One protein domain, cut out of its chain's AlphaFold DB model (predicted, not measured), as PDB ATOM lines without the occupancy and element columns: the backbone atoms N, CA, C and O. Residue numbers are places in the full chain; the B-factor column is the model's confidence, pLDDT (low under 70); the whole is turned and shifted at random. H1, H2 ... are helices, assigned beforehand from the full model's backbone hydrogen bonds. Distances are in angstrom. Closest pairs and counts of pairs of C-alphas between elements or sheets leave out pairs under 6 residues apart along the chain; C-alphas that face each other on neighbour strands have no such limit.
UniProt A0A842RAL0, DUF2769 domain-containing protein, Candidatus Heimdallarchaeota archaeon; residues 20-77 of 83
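What this domain is: This is residues 20 to 77 of the 83 residues of the protein "DUF2769 domain-containing protein" of Candidatus Heimdallarchaeota archaeon (UniProt A0A842RAL0). Little regular structure is present: a rounded body of long loops, with three very short helices, H1, H2 and H3, set apart from one another at the corners of a triangle. H3 lies at one end of the long axis and the loop at residues 48 to 50 at the other, while residues 67 to 77 fold back from H3 along one side of the body. The 58 printed residues are all helix in class, with H1, H2 and H3 in that order and no named strand, but named elements hold only 14 residues. The whole is compact, radius of gyration of the C-alphas 10.6 A, spanning 29 by 21 by 17 A.

Where its parts are: H1, residues 23 to 27, starts at C-alpha 23 (-38.543, 34.252, 88.184) and is 5.7 A long. H3, residues 62 to 66, is 6.0 A long and ends at C-alpha 66 (-22.945, 19.654, 80.836). H2, residues 40 to 43, is 5.0 A long.

How they stand to each other: H1 is apart from H2 and H3. H2 and H3 are only just apart, closest 8.2 A. Every O i to N i+4 pair in H1 and H3 is within hydrogen-bond range; H2 is too short for one.

The domain as a whole: The C-alphas of Glu 50 and Glu 66 are the two farthest apart, 29.7 A. The printed part has no cut. Both links, H1 to H2 and H2 to H3, are long. No printed residue is under pLDDT 70.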
ATOM      1  N   GLY A  20     -35.798  32.459  80.494       93.62
ATOM      2  CA  GLY A  20     -37.145  32.966  80.214       93.62
ATOM      3  C   GLY A  20     -38.243  32.410  81.128       93.62
ATOM      4  O   GLY A  20     -39.307  33.010  81.209       93.62
ATOM      5  N   MET A  21     -37.989  31.309  81.843       95.25
ATOM      6  CA  MET A  21     -38.877  30.769  82.885       95.25
ATOM      7  C   MET A  21     -38.362  31.042  84.308       95.25
ATOM      8  O   MET A  21     -38.969  30.603  85.284       95.25
ATOM      9  N   CYS A  22     -37.215  31.706  84.451       95.94
ATOM     10  CA  CYS A  22     -36.598  31.963  85.744       95.94
ATOM     11  C   CYS A  22     -37.230  33.213  86.376       95.94
ATOM     12  O   CYS A  22     -37.090  34.290  85.795       95.94
ATOM     13  N   PRO A  23     -37.845  33.120  87.570       95.12
ATOM     14  CA  PRO A  23     -38.543  34.252  88.184       95.12
ATOM     15  C   PRO A  23     -37.595  35.425  88.458       95.12
ATOM     16  O   PRO A  23     -37.893  36.555  88.076       95.12
ATOM     17  N   THR A  24     -36.387  35.150  88.971       94.75
ATOM     18  CA  THR A  24     -35.345  36.179  89.150       94.75
ATOM     19  C   THR A  24     -34.983  36.873  87.831       94.75
ATOM     20  O   THR A  24     -34.674  38.058  87.827       94.75
ATOM     21  N   TYR A  25     -35.020  36.183  86.690       95.00
ATOM     22  CA  TYR A  25     -34.710  36.800  85.398       95.00
ATOM     23  C   TYR A  25     -35.875  37.633  84.852       95.00
ATOM     24  O   TYR A  25     -35.670  38.771  84.425       95.00
ATOM     25  N   THR A  26     -37.086  37.069  84.853       94.25
ATOM     26  CA  THR A  26     -38.268  37.682  84.236       94.25
ATOM     27  C   THR A  26     -38.756  38.887  85.022       94.25
ATOM     28  O   THR A  26     -38.975  39.947  84.442       94.25
ATOM     29  N   ASN A  27     -38.867  38.765  86.342       94.69
ATOM     30  CA  ASN A  27     -39.434  39.820  87.178       94.69
ATOM     31  C   ASN A  27     -38.485  41.016  87.303       94.69
ATOM     32  O   ASN A  27     -38.919  42.166  87.338       94.69
ATOM     33  N   ASN A  28     -37.174  40.757  87.255       93.25
ATOM     34  CA  ASN A  28     -36.160  41.805  87.191       93.25
ATOM     35  C   ASN A  28     -35.895  42.304  85.762       93.25
ATOM     36  O   ASN A  28     -35.011  43.137  85.585       93.25
ATOM     37  N   GLN A  29     -36.642  41.853  84.746       93.38
ATOM     38  CA  GLN A  29     -36.544  42.335  83.360       93.38
ATOM     39  C   GLN A  29     -35.104  42.304  82.813       93.38
ATOM     40  O   GLN A  29     -34.650  43.235  82.149       93.38
ATOM     41  N   LEU A  30     -34.363  41.228  83.098       92.12
ATOM     42  CA  LEU A  30     -32.949  41.109  82.709       92.12
ATOM     43  C   LEU A  30     -32.743  40.872  81.200       92.12
ATOM     44  O   LEU A  30     -31.613  40.863  80.726       92.12
ATOM     45  N   HIS A  31     -33.831  40.725  80.440       89.50
ATOM     46  CA  HIS A  31     -33.849  40.750  78.974       89.50
ATOM     47  C   HIS A  31     -33.915  42.180  78.390       89.50
ATOM     48  O   HIS A  31     -34.189  42.334  77.198       89.50
ATOM     49  N   GLY A  32     -33.796  43.210  79.236       83.62
ATOM     50  CA  GLY A  32     -33.878  44.627  78.869       83.62
ATOM     51  C   GLY A  32     -32.623  45.143  78.167       83.62
ATOM     52  O   GLY A  32     -31.898  44.382  77.550       83.62
ATOM     53  N   GLU A  33     -32.340  46.441  78.239       79.81
ATOM     54  CA  GLU A  33     -31.245  47.068  77.473       79.81
ATOM     55  C   GLU A  33     -29.842  46.816  78.058       79.81
ATOM     56  O   GLU A  33     -28.843  46.974  77.360       79.81
ATOM     57  N   GLU A  34     -29.750  46.401  79.323       84.19
ATOM     58  CA  GLU A  34     -28.471  46.214  80.010       84.19
ATOM     59  C   GLU A  34     -27.809  44.882  79.629       84.19
ATOM     60  O   GLU A  34     -28.352  43.799  79.858       84.19
ATOM     61  N   GLU A  35     -26.598  44.947  79.073       85.44
ATOM     62  CA  GLU A  35     -25.794  43.756  78.801       85.44
ATOM     63  C   GLU A  35     -25.087  43.235  80.066       85.44
ATOM     64  O   GLU A  35     -24.759  44.024  80.952       85.44
ATOM     65  N   PRO A  36     -24.784  41.926  80.150       90.25
ATOM     66  CA  PRO A  36     -25.311  40.869  79.294       90.25
ATOM     67  C   PRO A  36     -26.803  40.628  79.563       90.25
ATOM     68  O   PRO A  36     -27.233  40.595  80.706       90.25
ATOM     69  N   GLN A  37     -27.583  40.398  78.506       91.81
ATOM     70  CA  GLN A  37     -29.017  40.083  78.620       91.81
ATOM     71  C   GLN A  37     -29.278  38.586  78.830       91.81
ATOM     72  O   GLN A  37     -30.341  38.174  79.265       91.81
ATOM     73  N   LEU A  38     -28.325  37.739  78.446       93.12
ATOM     74  CA  LEU A  38     -28.417  36.278  78.439       93.12
ATOM     75  C   LEU A  38     -27.022  35.699  78.669       93.12
ATOM     76  O   LEU A  38     -26.027  36.409  78.543       93.12
ATOM     77  N   LEU A  39     -26.948  34.391  78.927       93.56
ATOM     78  CA  LEU A  39     -25.695  33.656  79.125       93.56
ATOM     79  C   LEU A  39     -24.815  34.228  80.241       93.56
ATOM     80  O   LEU A  39     -23.596  34.286  80.114       93.56
ATOM     81  N   PHE A  40     -25.417  34.598  81.368       93.56
ATOM     82  CA  PHE A  40     -24.682  35.135  82.517       93.56
ATOM     83  C   PHE A  40     -23.587  34.190  83.044       93.56
ATOM     84  O   PHE A  40     -22.545  34.632  83.517       93.56
ATOM     85  N   CYS A  41     -23.779  32.875  82.900       91.81
ATOM     86  CA  CYS A  41     -22.768  31.865  83.226       91.81
ATOM     87  C   CYS A  41     -21.526  31.888  82.314       91.81
ATOM     88  O   CYS A  41     -20.502  31.324  82.684       91.81
ATOM     89  N   ALA A  42     -21.613  32.513  81.137       91.56
ATOM     90  CA  ALA A  42     -20.520  32.649  80.173       91.56
ATOM     91  C   ALA A  42     -19.967  34.082  80.116       91.56
ATOM     92  O   ALA A  42     -18.764  34.288  79.980       91.56
ATOM     93  N   ARG A  43     -20.866  35.071  80.188       90.62
ATOM     94  CA  ARG A  43     -20.589  36.494  79.938       90.62
ATOM     95  C   ARG A  43     -20.377  37.317  81.208       90.62
ATOM     96  O   ARG A  43     -19.923  38.451  81.111       90.62
ATOM     97  N   GLY A  44     -20.686  36.755  82.374       89.81
ATOM     98  CA  GLY A  44     -20.675  37.464  83.651       89.81
ATOM     99  C   GLY A  44     -22.062  37.940  84.081       89.81
ATOM    100  O   GLY A  44     -23.062  37.730  83.393       89.81
ATOM    101  N   ALA A  45     -22.120  38.550  85.263       90.56
ATOM    102  CA  ALA A  45     -23.361  39.033  85.858       90.56
ATOM    103  C   ALA A  45     -23.991  40.181  85.063       90.56
ATOM    104  O   ALA A  45     -23.314  40.848  84.283       90.56
ATOM    105  N   SER A  46     -25.288  40.411  85.281       91.25
ATOM    106  CA  SER A  46     -25.966  41.580  84.722       91.25
ATOM    107  C   SER A  46     -25.363  42.864  85.296       91.25
ATOM    108  O   SER A  46     -25.001  42.908  86.471       91.25
ATOM    109  N   ASN A  47     -25.305  43.921  84.484       89.69
ATOM    110  CA  ASN A  47     -24.942  45.261  84.954       89.69
ATOM    111  C   ASN A  47     -26.066  45.958  85.741       89.69
ATOM    112  O   ASN A  47     -25.835  47.017  86.331       89.69
ATOM    113  N   LYS A  48     -27.259  45.351  85.797       89.12
ATOM    114  CA  LYS A  48     -28.383  45.879  86.558       89.12
ATOM    115  C   LYS A  48     -28.039  45.963  88.045       89.12
ATOM    116  O   LYS A  48     -27.695  44.967  88.677       89.12
ATOM    117  N   LYS A  49     -28.170  47.164  88.612       84.50
ATOM    118  CA  LYS A  49     -27.785  47.451  90.008       84.50
ATOM    119  C   LYS A  49     -28.692  46.793  91.044       84.50
ATOM    120  O   LYS A  49     -28.231  46.451  92.127       84.50
ATOM    121  N   GLU A  50     -29.971  46.645  90.720       88.69
ATOM    122  CA  GLU A  50     -30.996  46.158  91.640       88.69
ATOM    123  C   GLU A  50     -31.648  44.912  91.047       88.69
ATOM    124  O   GLU A  50     -32.457  44.992  90.120       88.69
ATOM    125  N   ILE A  51     -31.243  43.751  91.568       91.19
ATOM    126  CA  ILE A  51     -31.818  42.451  91.229       91.19
ATOM    127  C   ILE A  51     -32.328  41.830  92.524       91.19
ATOM    128  O   ILE A  51     -31.575  41.657  93.482       91.19
ATOM    129  N   ILE A  52     -33.612  41.502  92.546       93.88
ATOM    130  CA  ILE A  52     -34.276  40.841  93.665       93.88
ATOM    131  C   ILE A  52     -34.201  39.331  93.429       93.88
ATOM    132  O   ILE A  52     -34.576  38.854  92.357       93.88
ATOM    133  N   ASP A  53     -33.705  38.581  94.416       93.62
ATOM    134  CA  ASP A  53     -33.754  37.116  94.388       93.62
ATOM    135  C   ASP A  53     -35.201  36.652  94.578       93.62
ATOM    136  O   ASP A  53     -35.783  36.819  95.649       93.62
ATOM    137  N   GLU A  54     -35.761  36.056  93.531       94.19
ATOM    138  CA  GLU A  54     -37.094  35.445  93.539       94.19
ATOM    139  C   GLU A  54     -37.030  33.944  93.211       94.19
ATOM    140  O   GLU A  54     -38.021  33.326  92.826       94.19
ATOM    141  N   GLY A  55     -35.843  33.344  93.353       92.69
ATOM    142  CA  GLY A  55     -35.535  31.959  93.009       92.69
ATOM    143  C   GLY A  55     -34.797  31.812  91.673       92.69
ATOM    144  O   GLY A  55     -35.099  32.483  90.682       92.69
ATOM    145  N   CYS A  56     -33.817  30.902  91.621       92.12
ATOM    146  CA  CYS A  56     -33.074  30.546  90.402       92.12
ATOM    147  C   CYS A  56     -33.286  29.076  90.041       92.12
ATOM    148  O   CYS A  56     -33.120  28.170  90.855       92.12
ATOM    149  N   ILE A  57     -33.574  28.844  88.761       94.69
ATOM    150  CA  ILE A  57     -33.717  27.504  88.168       94.69
ATOM    151  C   ILE A  57     -32.473  27.078  87.381       94.69
ATOM    152  O   ILE A  57     -32.509  26.168  86.556       94.69
ATOM    153  N   CYS A  58     -31.342  27.734  87.637       92.75
ATOM    154  CA  CYS A  58     -30.095  27.539  86.908       92.75
ATOM    155  C   CYS A  58     -29.564  26.097  87.045       92.75
ATOM    156  O   CYS A  58     -29.000  25.567  86.095       92.75
ATOM    157  N   PHE A  59     -29.831  25.430  88.175       91.44
ATOM    158  CA  PHE A  59     -29.487  24.021  88.432       91.44
ATOM    159  C   PHE A  59     -30.222  23.025  87.514       91.44
ATOM    160  O   PHE A  59     -29.775  21.894  87.316       91.44
ATOM    161  N   SER A  60     -31.342  23.449  86.926       93.06
ATOM    162  CA  SER A  60     -32.099  22.672  85.941       93.06
ATOM    163  C   SER A  60     -31.628  22.923  84.505       93.06
ATOM    164  O   SER A  60     -32.064  22.216  83.599       93.06
ATOM    165  N   CYS A  61     -30.743  23.900  84.279       94.88
ATOM    166  CA  CYS A  61     -30.238  24.232  82.951       94.88
ATOM    167  C   CYS A  61     -29.312  23.120  82.424       94.88
ATOM    168  O   CYS A  61     -28.394  22.716  83.144       94.88
ATOM    169  N   PRO A  62     -29.478  22.639  81.178       94.06
ATOM    170  CA  PRO A  62     -28.588  21.617  80.630       94.06
ATOM    171  C   PRO A  62     -27.146  22.132  80.509       94.06
ATOM    172  O   PRO A  62     -26.241  21.430  80.946       94.06
ATOM    173  N   ILE A  63     -26.941  23.406  80.139       93.12
ATOM    174  CA  ILE A  63     -25.608  24.044  80.133       93.12
ATOM    175  C   ILE A  63     -24.925  23.916  81.499       93.12
ATOM    176  O   ILE A  63     -23.741  23.602  81.568       93.12
ATOM    177  N   PHE A  64     -25.662  24.139  82.594       92.38
ATOM    178  CA  PHE A  64     -25.116  24.030  83.949       92.38
ATOM    179  C   PHE A  64     -24.590  22.620  84.227       92.38
ATOM    180  O   PHE A  64     -23.489  22.468  84.752       92.38
ATOM    181  N   LYS A  65     -25.350  21.590  83.839       91.00
ATOM    182  CA  LYS A  65     -24.989  20.182  84.050       91.00
ATOM    183  C   LYS A  65     -23.851  19.736  83.134       91.00
ATOM    184  O   LYS A  65     -22.895  19.136  83.609       91.00
ATOM    185  N   GLU A  66     -23.935  20.049  81.847       90.94
ATOM    186  CA  GLU A  66     -22.945  19.654  80.836       90.94
ATOM    187  C   GLU A  66     -21.580  20.298  81.096       90.94
ATOM    188  O   GLU A  66     -20.537  19.647  80.989       90.94
ATOM    189  N   GLN A  67     -21.586  21.564  81.515       89.56
ATOM    190  CA  GLN A  67     -20.371  22.306  81.849       89.56
ATOM    191  C   GLN A  67     -19.931  22.094  83.306       89.56
ATOM    192  O   GLN A  67     -18.863  22.563  83.689       89.56
ATOM    193  N   GLY A  68     -20.692  21.350  84.117       89.12
ATOM    194  CA  GLY A  68     -20.359  21.093  85.521       89.12
ATOM    195  C   GLY A  68     -20.162  22.382  86.319       89.12
ATOM    196  O   GLY A  68     -19.160  22.526  87.014       89.12
ATOM    197  N   LEU A  69     -21.067  23.346  86.138       89.00
ATOM    198  CA  LEU A  69     -21.019  24.624  86.841       89.00
ATOM    199  C   LEU A  69     -21.480  24.468  88.295       89.00
ATOM    200  O   LEU A  69     -22.191  23.529  88.644       89.00
ATOM    201  N   GLU A  70     -21.116  25.440  89.129       87.56
ATOM    202  CA  GLU A  70     -21.464  25.494  90.553       87.56
ATOM    203  C   GLU A  70     -21.997  26.895  90.921       87.56
ATOM    204  O   GLU A  70     -21.870  27.845  90.146       87.56
ATOM    205  N   GLY A  71     -22.647  27.033  92.083       85.06
ATOM    206  CA  GLY A  71     -23.092  28.322  92.647       85.06
ATOM    207  C   GLY A  71     -24.417  28.886  92.110       85.06
ATOM    208  O   GLY A  71     -25.195  29.447  92.880       85.06
ATOM    209  N   GLY A  72     -24.730  28.691  90.824       88.25
ATOM    210  CA  GLY A  72     -25.961  29.221  90.221       88.25
ATOM    211  C   GLY A  72     -26.022  30.754  90.259       88.25
ATOM    212  O   GLY A  72     -24.993  31.416  90.358       88.25
ATOM    213  N   TYR A  73     -27.224  31.333  90.147       92.31
ATOM    214  CA  TYR A  73     -27.457  32.782  90.308       92.31
ATOM    215  C   TYR A  73     -26.511  33.693  89.505       92.31
ATOM    216  O   TYR A  73     -26.200  34.814  89.908       92.31
ATOM    217  N   PHE A  74     -26.062  33.227  88.336       92.38
ATOM    218  CA  PHE A  74     -25.011  33.895  87.567       92.38
ATOM    219  C   PHE A  74     -25.375  35.328  87.169       92.38
ATOM    220  O   PHE A  74     -24.492  36.169  87.055       92.38
ATOM    221  N   CYS A  75     -26.668  35.627  87.008       93.00
ATOM    222  CA  CYS A  75     -27.149  36.972  86.700       93.00
ATOM    223  C   CYS A  75     -26.933  37.988  87.831       93.00
ATOM    224  O   CYS A  75     -26.805  39.170  87.535       93.00
ATOM    225  N   MET A  76     -26.859  37.540  89.089       91.00
ATOM    226  CA  MET A  76     -26.707  38.399  90.271       91.00
ATOM    227  C   MET A  76     -25.251  38.586  90.704       91.00
ATOM    228  O   MET A  76     -24.978  39.364  91.611       91.00
ATOM    229  N   GLY A  77     -24.306  37.865  90.096       73.94
ATOM    230  CA  GLY A  77     -22.889  38.061  90.390       73.94
ATOM    231  C   GLY A  77     -22.483  37.701  91.816       73.94
ATOM    232  O   GLY A  77     -21.626  38.377  92.384       73.94
TER     233      GLY A  77